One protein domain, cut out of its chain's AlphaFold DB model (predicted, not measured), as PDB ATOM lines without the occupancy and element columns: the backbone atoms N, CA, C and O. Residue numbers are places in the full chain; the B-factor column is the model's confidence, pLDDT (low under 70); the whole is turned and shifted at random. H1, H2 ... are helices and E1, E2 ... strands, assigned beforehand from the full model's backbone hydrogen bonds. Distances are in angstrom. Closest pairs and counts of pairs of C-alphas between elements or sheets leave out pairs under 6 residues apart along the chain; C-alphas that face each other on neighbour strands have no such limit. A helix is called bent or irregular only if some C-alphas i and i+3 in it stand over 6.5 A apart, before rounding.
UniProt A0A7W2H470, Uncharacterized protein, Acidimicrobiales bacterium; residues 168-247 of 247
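What this domain is: This is residues 168 to 247 of the 247 residues of an uncharacterized protein of Acidimicrobiales bacterium (UniProt A0A7W2H470). Two helices, the bent H1 and the longer unbroken run of H2, make the body: arm H1b packs on H2 and runs the opposite way at a steep tilt, while arm H1a turns off about perpendicular to H2, and a small hairpin, E1 and E2, sits by the bend between the arms, near Asn 176 and Pro 180. A long loop, residues 207 to 224, leads from the hairpin past the far end of H1b to H2. The printed part has 80 residues in the order H1, E1, E2, H2, mostly helix, with one antiparallel sheet, E1 - E2. It is compact, with a radius of gyration of the C-alphas of 13.2 A, and elongated, spanning 46 by 28 by 16 A.

Where its parts are: H1, residues 169 to 188, begins at C-alpha 169 (166.741, 158.418, 103.860). By its hydrogen bonds it was assigned as one helix, but it is bent: C-alphas 177 and 180 are 7.1 A apart. Its arms are H1a, residues 169 to 177, 12.6 A, and H1b, residues 180 to 188, 12.5 A. E1 is residues 196 to 198 and E2 residues 204 to 206. H2, residues 225 to 242, is 25.5 A long and ends at C-alpha 242 (173.788, 141.334, 108.689).

How they stand to each other: H1a and H1b stand at a shallow tilt of 34 degrees, only just short of steep. H1b touches H2, closest at the C-alphas of Phe 182 and Cys 231, 5.2 A, at a steep tilt of 42 degrees, opposite ways. H1a is close to H2 but not clearly touching, about perpendicular at 76 degrees; their closest C-alphas, Phe 177 and Phe 239, are 6.9 A apart. The hairpin E1 and E2 has N 197 and O 205 within hydrogen-bond range, 2.9 A. E1 and H2 are apart. In H1a, H1b and H2 every O i to N i+4 pair is within hydrogen-bond range.

The domain as a whole: The C-alphas farthest apart, of Asp 218 and Glu 247, are 45.9 A apart. The printed part has no cut. The link E2 to H2 is long. pLDDT is under 70 at residues 209, 220 to 222 and 247.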
ATOM      1  N   THR A 168     169.110 161.330 107.049       92.38
ATOM      2  CA  THR A 168     168.882 161.098 105.626       92.38
ATOM      3  C   THR A 168     168.006 159.856 105.397       92.38
ATOM      4  O   THR A 168     167.809 159.044 106.302       92.38
ATOM      5  N   PRO A 169     167.454 159.657 104.184       93.69
ATOM      6  CA  PRO A 169     166.741 158.418 103.860       93.69
ATOM      7  C   PRO A 169     167.600 157.150 103.996       93.69
ATOM      8  O   PRO A 169     167.065 156.078 104.280       93.69
ATOM      9  N   GLU A 170     168.911 157.269 103.775       91.75
ATOM     10  CA  GLU A 170     169.871 156.182 103.979       91.75
ATOM     11  C   GLU A 170     169.991 155.869 105.472       91.75
ATOM     12  O   GLU A 170     169.706 154.739 105.861       91.75
ATOM     13  N   ASP A 171     170.217 156.888 106.310       89.50
ATOM     14  CA  ASP A 171     170.280 156.723 107.771       89.50
ATOM     15  C   ASP A 171     168.988 156.097 108.321       89.50
ATOM     16  O   ASP A 171     169.023 155.170 109.122       89.50
ATOM     17  N   ILE A 172     167.819 156.540 107.844       90.25
ATOM     18  CA  ILE A 172     166.526 155.952 108.229       90.25
ATOM     19  C   ILE A 172     166.459 154.468 107.854       90.25
ATOM     20  O   ILE A 172     165.944 153.656 108.623       90.25
ATOM     21  N   THR A 173     166.965 154.092 106.681       92.19
ATOM     22  CA  THR A 173     166.971 152.693 106.235       92.19
ATOM     23  C   THR A 173     167.874 151.838 107.120       92.19
ATOM     24  O   THR A 173     167.484 150.731 107.500       92.19
ATOM     25  N   GLU A 174     169.050 152.353 107.472       89.69
ATOM     26  CA  GLU A 174     169.987 151.691 108.378       89.69
ATOM     27  C   GLU A 174     169.396 151.526 109.783       89.69
ATOM     28  O   GLU A 174     169.379 150.420 110.326       89.69
ATOM     29  N   LEU A 175     168.809 152.587 110.337       86.50
ATOM     30  CA  LEU A 175     168.154 152.558 111.645       86.50
ATOM     31  C   LEU A 175     166.992 151.566 111.673       86.50
ATOM     32  O   LEU A 175     166.901 150.717 112.563       86.50
ATOM     33  N   ASN A 176     166.130 151.605 110.659       93.56
ATOM     34  CA  ASN A 176     164.983 150.710 110.543       93.56
ATOM     35  C   ASN A 176     165.379 149.228 110.553       93.56
ATOM     36  O   ASN A 176     164.581 148.390 110.977       93.56
ATOM     37  N   PHE A 177     166.595 148.892 110.116       94.31
ATOM     38  CA  PHE A 177     167.096 147.522 110.134       94.31
ATOM     39  C   PHE A 177     167.281 146.980 111.559       94.31
ATOM     40  O   PHE A 177     166.995 145.809 111.814       94.31
ATOM     41  N   GLY A 178     167.734 147.824 112.492       92.12
ATOM     42  CA  GLY A 178     167.980 147.443 113.886       92.12
ATOM     43  C   GLY A 178     166.756 147.554 114.802       92.12
ATOM     44  O   GLY A 178     166.714 146.887 115.835       92.12
ATOM     45  N   ILE A 179     165.740 148.345 114.431       93.06
ATOM     46  CA  ILE A 179     164.551 148.609 115.268       93.06
ATOM     47  C   ILE A 179     163.832 147.324 115.726       93.06
ATOM     48  O   ILE A 179     163.564 147.207 116.924       93.06
ATOM     49  N   PRO A 180     163.554 146.320 114.867       94.94
ATOM     50  CA  PRO A 180     162.916 145.084 115.324       94.94
ATOM     51  C   PRO A 180     163.740 144.331 116.377       94.94
ATOM     52  O   PRO A 180     163.192 143.890 117.382       94.94
ATOM     53  N   VAL A 181     165.061 144.242 116.189       96.75
ATOM     54  CA  VAL A 181     165.970 143.555 117.126       96.75
ATOM     55  C   VAL A 181     166.037 144.284 118.463       96.75
ATOM     56  O   VAL A 181     166.035 143.656 119.519       96.75
ATOM     57  N   PHE A 182     166.040 145.614 118.429       95.19
ATOM     58  CA  PHE A 182     165.955 146.424 119.635       95.19
ATOM     59  C   PHE A 182     164.665 146.149 120.420       95.19
ATOM     60  O   PHE A 182     164.727 145.916 121.625       95.19
ATOM     61  N   GLY A 183     163.516 146.108 119.735       94.25
ATOM     62  CA  GLY A 183     162.228 145.777 120.350       94.25
ATOM     63  C   GLY A 183     162.221 144.382 120.980       94.25
ATOM     64  O   GLY A 183     161.887 144.240 122.153       94.25
ATOM     65  N   GLU A 184     162.682 143.364 120.247       97.31
ATOM     66  CA  GLU A 184     162.794 141.985 120.754       97.31
ATOM     67  C   GLU A 184     163.724 141.875 121.973       97.31
ATOM     68  O   GLU A 184     163.500 141.062 122.876       97.31
ATOM     69  N   CYS A 185     164.786 142.681 122.014       97.38
ATOM     70  CA  CYS A 185     165.654 142.755 123.179       97.38
ATOM     71  C   CYS A 185     164.933 143.355 124.391       97.38
ATOM     72  O   CYS A 185     164.997 142.768 125.474       97.38
ATOM     73  N   LEU A 186     164.204 144.462 124.222       94.56
ATOM     74  CA  LEU A 186     163.453 145.089 125.313       94.56
ATOM     75  C   LEU A 186     162.373 144.154 125.870       94.56
ATOM     76  O   LEU A 186     162.278 143.986 127.088       94.56
ATOM     77  N   GLU A 187     161.628 143.460 125.005       96.00
ATOM     78  CA  GLU A 187     160.650 142.446 125.427       96.00
ATOM     79  C   GLU A 187     161.297 141.358 126.298       96.00
ATOM     80  O   GLU A 187     160.735 140.919 127.306       96.00
ATOM     81  N   ARG A 188     162.516 140.931 125.951       96.81
ATOM     82  CA  ARG A 188     163.278 139.931 126.714       96.81
ATOM     83  C   ARG A 188     163.730 140.444 128.078       96.81
ATOM     84  O   ARG A 188     163.850 139.642 129.006       96.81
ATOM     85  N   LEU A 189     163.981 141.746 128.190       93.62
ATOM     86  CA  LEU A 189     164.271 142.430 129.452       93.62
ATOM     87  C   LEU A 189     163.000 142.729 130.266       93.62
ATOM     88  O   LEU A 189     163.098 143.200 131.394       93.62
ATOM     89  N   GLY A 190     161.816 142.382 129.752       92.88
ATOM     90  CA  GLY A 190     160.546 142.497 130.469       92.88
ATOM     91  C   GLY A 190     159.789 143.796 130.210       92.88
ATOM     92  O   GLY A 190     158.811 144.061 130.906       92.88
ATOM     93  N   TRP A 191     160.208 144.583 129.219       93.38
ATOM     94  CA  TRP A 191     159.460 145.755 128.777       93.38
ATOM     95  C   TRP A 191     158.176 145.343 128.057       93.38
ATOM     96  O   TRP A 191     158.136 144.336 127.345       93.38
ATOM     97  N   GLU A 192     157.136 146.161 128.191       91.75
ATOM     98  CA  GLU A 192     156.005 146.124 127.269       91.75
ATOM     99  C   GLU A 192     156.364 146.964 126.040       91.75
ATOM    100  O   GLU A 192     156.653 148.159 126.154       91.75
ATOM    101  N   VAL A 193     156.382 146.311 124.876       92.69
ATOM    102  CA  VAL A 193     156.753 146.910 123.592       92.69
ATOM    103  C   VAL A 193     155.527 146.945 122.682       92.69
ATOM    104  O   VAL A 193     154.900 145.929 122.385       92.69
ATOM    105  N   GLY A 194     155.162 148.152 122.270       90.12
ATOM    106  CA  GLY A 194     154.048 148.442 121.386       90.12
ATOM    107  C   GLY A 194     154.371 148.168 119.920       90.12
ATOM    108  O   GLY A 194     155.485 147.807 119.545       90.12
ATOM    109  N   GLU A 195     153.371 148.369 119.066       91.38
ATOM    110  CA  GLU A 195     153.528 148.187 117.624       91.38
ATOM    111  C   GLU A 195     154.576 149.151 117.042       91.38
ATOM    112  O   GLU A 195     154.611 150.340 117.376       91.38
ATOM    113  N   ILE A 196     155.404 148.628 116.133       91.50
ATOM    114  CA  ILE A 196     156.342 149.425 115.346       91.50
ATOM    115  C   ILE A 196     155.565 150.125 114.230       91.50
ATOM    116  O   ILE A 196     154.994 149.469 113.355       91.50
ATOM    117  N   ILE A 197     155.566 151.455 114.242       89.75
ATOM    118  CA  ILE A 197     154.819 152.285 113.294       89.75
ATOM    119  C   ILE A 197     155.797 153.255 112.615       89.75
ATOM    120  O   ILE A 197     156.583 153.896 113.313       89.75
ATOM    121  N   PRO A 198     155.779 153.375 111.273       90.31
ATOM    122  CA  PRO A 198     156.569 154.379 110.571       90.31
ATOM    123  C   PRO A 198     155.987 155.786 110.753       90.31
ATOM    124  O   PRO A 198     154.767 155.971 110.718       90.31
ATOM    125  N   ASP A 199     156.862 156.780 110.869       87.69
ATOM    126  CA  ASP A 199     156.500 158.194 110.788       87.69
ATOM    127  C   ASP A 199     156.319 158.676 109.330       87.69
ATOM    128  O   ASP A 199     156.355 157.900 108.369       87.69
ATOM    129  N   GLU A 200     156.126 159.987 109.142       90.94
ATOM    130  CA  GLU A 200     155.946 160.600 107.817       90.94
ATOM    131  C   GLU A 200     157.176 160.474 106.901       90.94
ATOM    132  O   GLU A 200     157.049 160.554 105.676       90.94
ATOM    133  N   ARG A 201     158.362 160.262 107.479       92.19
ATOM    134  CA  ARG A 201     159.633 160.060 106.773       92.19
ATOM    135  C   ARG A 201     159.956 158.579 106.569       92.19
ATOM    136  O   ARG A 201     160.922 158.262 105.880       92.19
ATOM    137  N   GLY A 202     159.143 157.682 107.126       91.44
ATOM    138  CA  GLY A 202     159.354 156.240 107.095       91.44
ATOM    139  C   GLY A 202     160.304 155.726 108.177       91.44
ATOM    140  O   GLY A 202     160.684 154.558 108.109       91.44
ATOM    141  N   ALA A 203     160.685 156.551 109.156       90.75
ATOM    142  CA  ALA A 203     161.447 156.098 110.312       90.75
ATOM    143  C   ALA A 203     160.541 155.283 111.238       90.75
ATOM    144  O   ALA A 203     159.443 155.711 111.589       90.75
ATOM    145  N   LEU A 204     160.981 154.076 111.585       90.56
ATOM    146  CA  LEU A 204     160.258 153.173 112.467       90.56
ATOM    147  C   LEU A 204     160.455 153.595 113.924       90.56
ATOM    148  O   LEU A 204     161.579 153.815 114.367       90.56
ATOM    149  N   GLY A 205     159.360 153.630 114.679       88.31
ATOM    150  CA  GLY A 205     159.375 153.881 116.117       88.31
ATOM    151  C   GLY A 205     158.319 153.063 116.857       88.31
ATOM    152  O   GLY A 205     157.428 152.464 116.252       88.31
ATOM    153  N   PHE A 206     158.418 153.044 118.183       87.88
ATOM    154  CA  PHE A 206     157.495 152.335 119.071       87.88
ATOM    155  C   PHE A 206     156.413 153.300 119.555       87.88
ATOM    156  O   PHE A 206     156.526 153.907 120.620       87.88
ATOM    157  N   GLY A 207     155.375 153.487 118.739       80.56
ATOM    158  CA  GLY A 207     154.358 154.513 118.967       80.56
ATOM    159  C   GLY A 207     154.886 155.950 118.839       80.56
ATOM    160  O   GLY A 207     156.047 156.200 118.514       80.56
ATOM    161  N   THR A 208     154.011 156.927 119.081       73.38
ATOM    162  CA  THR A 208     154.378 158.349 119.011       73.38
ATOM    163  C   THR A 208     155.320 158.706 120.159       73.38
ATOM    164  O   THR A 208     154.940 158.570 121.319       73.38
ATOM    165  N   ASN A 209     156.518 159.203 119.840       67.69
ATOM    166  CA  ASN A 209     157.531 159.626 120.818       67.69
ATOM    167  C   ASN A 209     157.917 158.533 121.831       67.69
ATOM    168  O   ASN A 209     158.078 158.809 123.016       67.69
ATOM    169  N   GLY A 210     157.972 157.272 121.392       74.88
ATOM    170  CA  GLY A 210     158.358 156.157 122.259       74.88
ATOM    171  C   GLY A 210     157.291 155.718 123.269       74.88
ATOM    172  O   GLY A 210     157.580 154.853 124.088       74.88
ATOM    173  N   GLN A 211     156.057 156.237 123.202       76.12
ATOM    174  CA  GLN A 211     154.945 155.835 124.087       76.12
ATOM    175  C   GLN A 211     154.581 154.343 124.009       76.12
ATOM    176  O   GLN A 211     153.845 153.834 124.849       76.12
ATOM    177  N   GLY A 212     155.064 153.630 122.994       84.44
ATOM    178  CA  GLY A 212     154.968 152.179 122.917       84.44
ATOM    179  C   GLY A 212     155.974 151.448 123.805       84.44
ATOM    180  O   GLY A 212     155.948 150.228 123.810       84.44
ATOM    181  N   LEU A 213     156.867 152.127 124.525       87.31
ATOM    182  CA  LEU A 213     157.856 151.495 125.396       87.31
ATOM    183  C   LEU A 213     157.501 151.753 126.856       87.31
ATOM    184  O   LEU A 213     157.616 152.878 127.340       87.31
ATOM    185  N   THR A 214     157.106 150.700 127.567       87.44
ATOM    186  CA  THR A 214     156.876 150.769 129.016       87.44
ATOM    187  C   THR A 214     157.897 149.888 129.736       87.44
ATOM    188  O   THR A 214     157.932 148.678 129.482       87.44
ATOM    189  N   PRO A 215     158.741 150.458 130.616       86.31
ATOM    190  CA  PRO A 215     159.716 149.682 131.370       86.31
ATOM    191  C   PRO A 215     159.030 148.751 132.381       86.31
ATOM    192  O   PRO A 215     157.890 149.002 132.791       86.31
ATOM    193  N   PRO A 216     159.705 147.674 132.817       85.88
ATOM    194  CA  PRO A 216     159.174 146.801 133.854       85.88
ATOM    195  C   PRO A 216     158.994 147.565 135.178       85.88
ATOM    196  O   PRO A 216     159.750 148.477 135.500       85.88
ATOM    197  N   ALA A 217     157.985 147.184 135.968       81.56
ATOM    198  CA  ALA A 217     157.596 147.906 137.188       81.56
ATOM    199  C   ALA A 217     158.667 147.916 138.299       81.56
ATOM    200  O   ALA A 217     158.549 148.678 139.256       81.56
ATOM    201  N   ASP A 218     159.665 147.039 138.211       81.62
ATOM    202  CA  ASP A 218     160.813 146.945 139.110       81.62
ATOM    203  C   ASP A 218     162.095 147.570 138.533       81.62
ATOM    204  O   ASP A 218     163.156 147.424 139.140       81.62
ATOM    205  N   ALA A 219     162.011 148.272 137.397       78.06
ATOM    206  CA  ALA A 219     163.130 149.023 136.843       78.06
ATOM    207  C   ALA A 219     163.653 150.065 137.846       78.06
ATOM    208  O   ALA A 219     162.887 150.790 138.484       78.06
ATOM    209  N   GLU A 220     164.977 150.142 137.978       69.88
ATOM    210  CA  GLU A 220     165.630 151.160 138.796       69.88
ATOM    211  C   GLU A 220     165.685 152.495 138.043       69.88
ATOM    212  O   GLU A 220     166.076 152.557 136.874       69.88
ATOM    213  N   GLY A 221     165.335 153.575 138.741       66.06
ATOM    214  CA  GLY A 221     165.340 154.921 138.184       66.06
ATOM    215  C   GLY A 221     164.136 155.223 137.289       66.06
ATOM    216  O   GLY A 221     163.245 154.415 137.060       66.06
ATOM    217  N   ILE A 222     164.107 156.457 136.801       66.81
ATOM    218  CA  ILE A 222     162.975 157.026 136.050       66.81
ATOM    219  C   ILE A 222     163.049 156.637 134.575       66.81
ATOM    220  O   ILE A 222     162.051 156.587 133.860       66.81
ATOM    221  N   PHE A 223     164.265 156.366 134.121       72.19
ATOM    222  CA  PHE A 223     164.573 155.920 132.783       72.19
ATOM    223  C   PHE A 223     165.681 154.875 132.908       72.19
ATOM    224  O   PHE A 223     166.824 155.263 133.172       72.19
ATOM    225  N   PRO A 224     165.374 153.576 132.761       78.31
ATOM    226  CA  PRO A 224     166.370 152.509 132.826       78.31
ATOM    227  C   PRO A 224     167.278 152.535 131.584       78.31
ATOM    228  O   PRO A 224     167.168 151.720 130.667       78.31
ATOM    229  N   SER A 225     168.207 153.499 131.551       78.75
ATOM    230  CA  SER A 225     169.149 153.729 130.444       78.75
ATOM    231  C   SER A 225     170.045 152.519 130.168       78.75
ATOM    232  O   SER A 225     170.466 152.315 129.029       78.75
ATOM    233  N   GLY A 226     170.291 151.683 131.182       83.69
ATOM    234  CA  GLY A 226     171.068 150.449 131.059       83.69
ATOM    235  C   GLY A 226     170.441 149.418 130.115       83.69
ATOM    236  O   GLY A 226     171.152 148.839 129.290       83.69
ATOM    237  N   ASP A 227     169.122 149.230 130.180       87.75
ATOM    238  CA  ASP A 227     168.398 148.314 129.291       87.75
ATOM    239  C   ASP A 227     168.436 148.825 127.849       87.75
ATOM    240  O   ASP A 227     168.785 148.089 126.925       87.75
ATOM    241  N   ILE A 228     168.170 150.124 127.671       86.94
ATOM    242  CA  ILE A 228     168.215 150.800 126.371       86.94
ATOM    243  C   ILE A 228     169.600 150.656 125.730       86.94
ATOM    244  O   ILE A 228     169.709 150.299 124.558       86.94
ATOM    245  N   GLN A 229     170.672 150.878 126.493       88.06
ATOM    246  CA  GLN A 229     172.037 150.755 125.984       88.06
ATOM    247  C   GLN A 229     172.407 149.304 125.653       88.06
ATOM    248  O   GLN A 229     173.053 149.052 124.633       88.06
ATOM    249  N   THR A 230     171.951 148.349 126.465       91.75
ATOM    250  CA  THR A 230     172.126 146.915 126.198       91.75
ATOM    251  C   THR A 230     171.459 146.523 124.882       91.75
ATOM    252  O   THR A 230     172.098 145.928 124.014       91.75
ATOM    253  N   CYS A 231     170.199 146.914 124.690       94.00
ATOM    254  CA  CYS A 231     169.451 146.569 123.488       94.00
ATOM    255  C   CYS A 231     169.927 147.308 122.244       94.00
ATOM    256  O   CYS A 231     169.925 146.732 121.155       94.00
ATOM    257  N   ARG A 232     170.418 148.544 122.385       90.06
ATOM    258  CA  ARG A 232     171.100 149.238 121.289       90.06
ATOM    259  C   ARG A 232     172.340 148.479 120.843       90.06
ATOM    260  O   ARG A 232     172.540 148.295 119.650       90.06
ATOM    261  N   GLN A 233     173.167 148.029 121.783       92.75
ATOM    262  CA  GLN A 233     174.382 147.296 121.441       92.75
ATOM    263  C   GLN A 233     174.068 145.967 120.736       92.75
ATOM    264  O   GLN A 233     174.783 145.580 119.811       92.75
ATOM    265  N   GLU A 234     172.983 145.292 121.125       94.50
ATOM    266  CA  GLU A 234     172.498 144.092 120.436       94.50
ATOM    267  C   GLU A 234     172.041 144.402 119.001       94.50
ATOM    268  O   GLU A 234     172.486 143.738 118.063       94.50
ATOM    269  N   ALA A 235     171.229 145.446 118.814       93.69
ATOM    270  CA  ALA A 235     170.779 145.889 117.494       93.69
ATOM    271  C   ALA A 235     171.946 146.324 116.591       93.69
ATOM    272  O   ALA A 235     171.981 145.947 115.421       93.69
ATOM    273  N   GLN A 236     172.938 147.030 117.144       90.00
ATOM    274  CA  GLN A 236     174.152 147.415 116.422       90.00
ATOM    275  C   GLN A 236     174.962 146.191 115.996       90.00
ATOM    276  O   GLN A 236     175.387 146.093 114.851       90.00
ATOM    277  N   THR A 237     175.142 145.224 116.899       94.44
ATOM    278  CA  THR A 237     175.853 143.979 116.575       94.44
ATOM    279  C   THR A 237     175.143 143.244 115.440       94.44
ATOM    280  O   THR A 237     175.782 142.775 114.501       94.44
ATOM    281  N   TYR A 238     173.811 143.183 115.488       94.25
ATOM    282  CA  TYR A 238     173.018 142.599 114.414       94.25
ATOM    283  C   TYR A 238     173.183 143.357 113.089       94.25
ATOM    284  O   TYR A 238     173.349 142.716 112.050       94.25
ATOM    285  N   PHE A 239     173.171 144.691 113.118       92.88
ATOM    286  CA  PHE A 239     173.427 145.528 111.948       92.88
ATOM    287  C   PHE A 239     174.802 145.226 111.338       92.88
ATOM    288  O   PHE A 239     174.872 144.832 110.177       92.88
ATOM    289  N   ASP A 240     175.870 145.297 112.132       92.31
ATOM    290  CA  ASP A 240     177.249 145.082 111.676       92.31
ATOM    291  C   ASP A 240     177.454 143.694 111.043       92.31
ATOM    292  O   ASP A 240     178.266 143.515 110.129       92.31
ATOM    293  N   GLU A 241     176.726 142.690 111.533       94.56
ATOM    294  CA  GLU A 241     176.824 141.311 111.059       94.56
ATOM    295  C   GLU A 241     175.951 141.010 109.830       94.56
ATOM    296  O   GLU A 241     176.274 140.084 109.077       94.56
ATOM    297  N   ASN A 242     174.845 141.740 109.626       94.94
ATOM    298  CA  ASN A 242     173.788 141.334 108.689       94.94
ATOM    299  C   ASN A 242     173.382 142.401 107.667       94.94
ATOM    300  O   ASN A 242     172.774 142.044 106.654       94.94
ATOM    301  N   TYR A 243     173.685 143.678 107.897       91.56
ATOM    302  CA  TYR A 243     173.330 144.738 106.963       91.56
ATOM    303  C   TYR A 243     174.240 144.708 105.730       91.56
ATOM    304  O   TYR A 243     175.461 144.573 105.817       91.56
ATOM    305  N   VAL A 244     173.626 144.824 104.554       89.25
ATOM    306  CA  VAL A 244     174.326 144.923 103.272       89.25
ATOM    307  C   VAL A 244     173.741 146.117 102.536       89.25
ATOM    308  O   VAL A 244     172.590 146.056 102.108       89.25
ATOM    309  N   ALA A 245     174.533 147.180 102.399       81.50
ATOM    310  CA  ALA A 245     174.135 148.369 101.656       81.50
ATOM    311  C   ALA A 245     173.841 148.016 100.187       81.50
ATOM    312  O   ALA A 245     174.563 147.224  99.569       81.50
ATOM    313  N   GLU A 246     172.774 148.592  99.633       70.44
ATOM    314  CA  GLU A 246     172.464 148.458  98.209       70.44
ATOM    315  C   GLU A 246     173.427 149.347  97.392       70.44
ATOM    316  O   GLU A 246     173.518 150.546  97.642       70.44
ATOM    317  N   GLU A 247     174.177 148.748  96.450       58.38
ATOM    318  CA  GLU A 247     175.120 149.444  95.540       58.38
ATOM    319  C   GLU A 247     174.431 150.215  94.398       58.38
ATOM    320  O   GLU A 247     173.477 149.673  93.785       58.38
TER     321      GLU A 247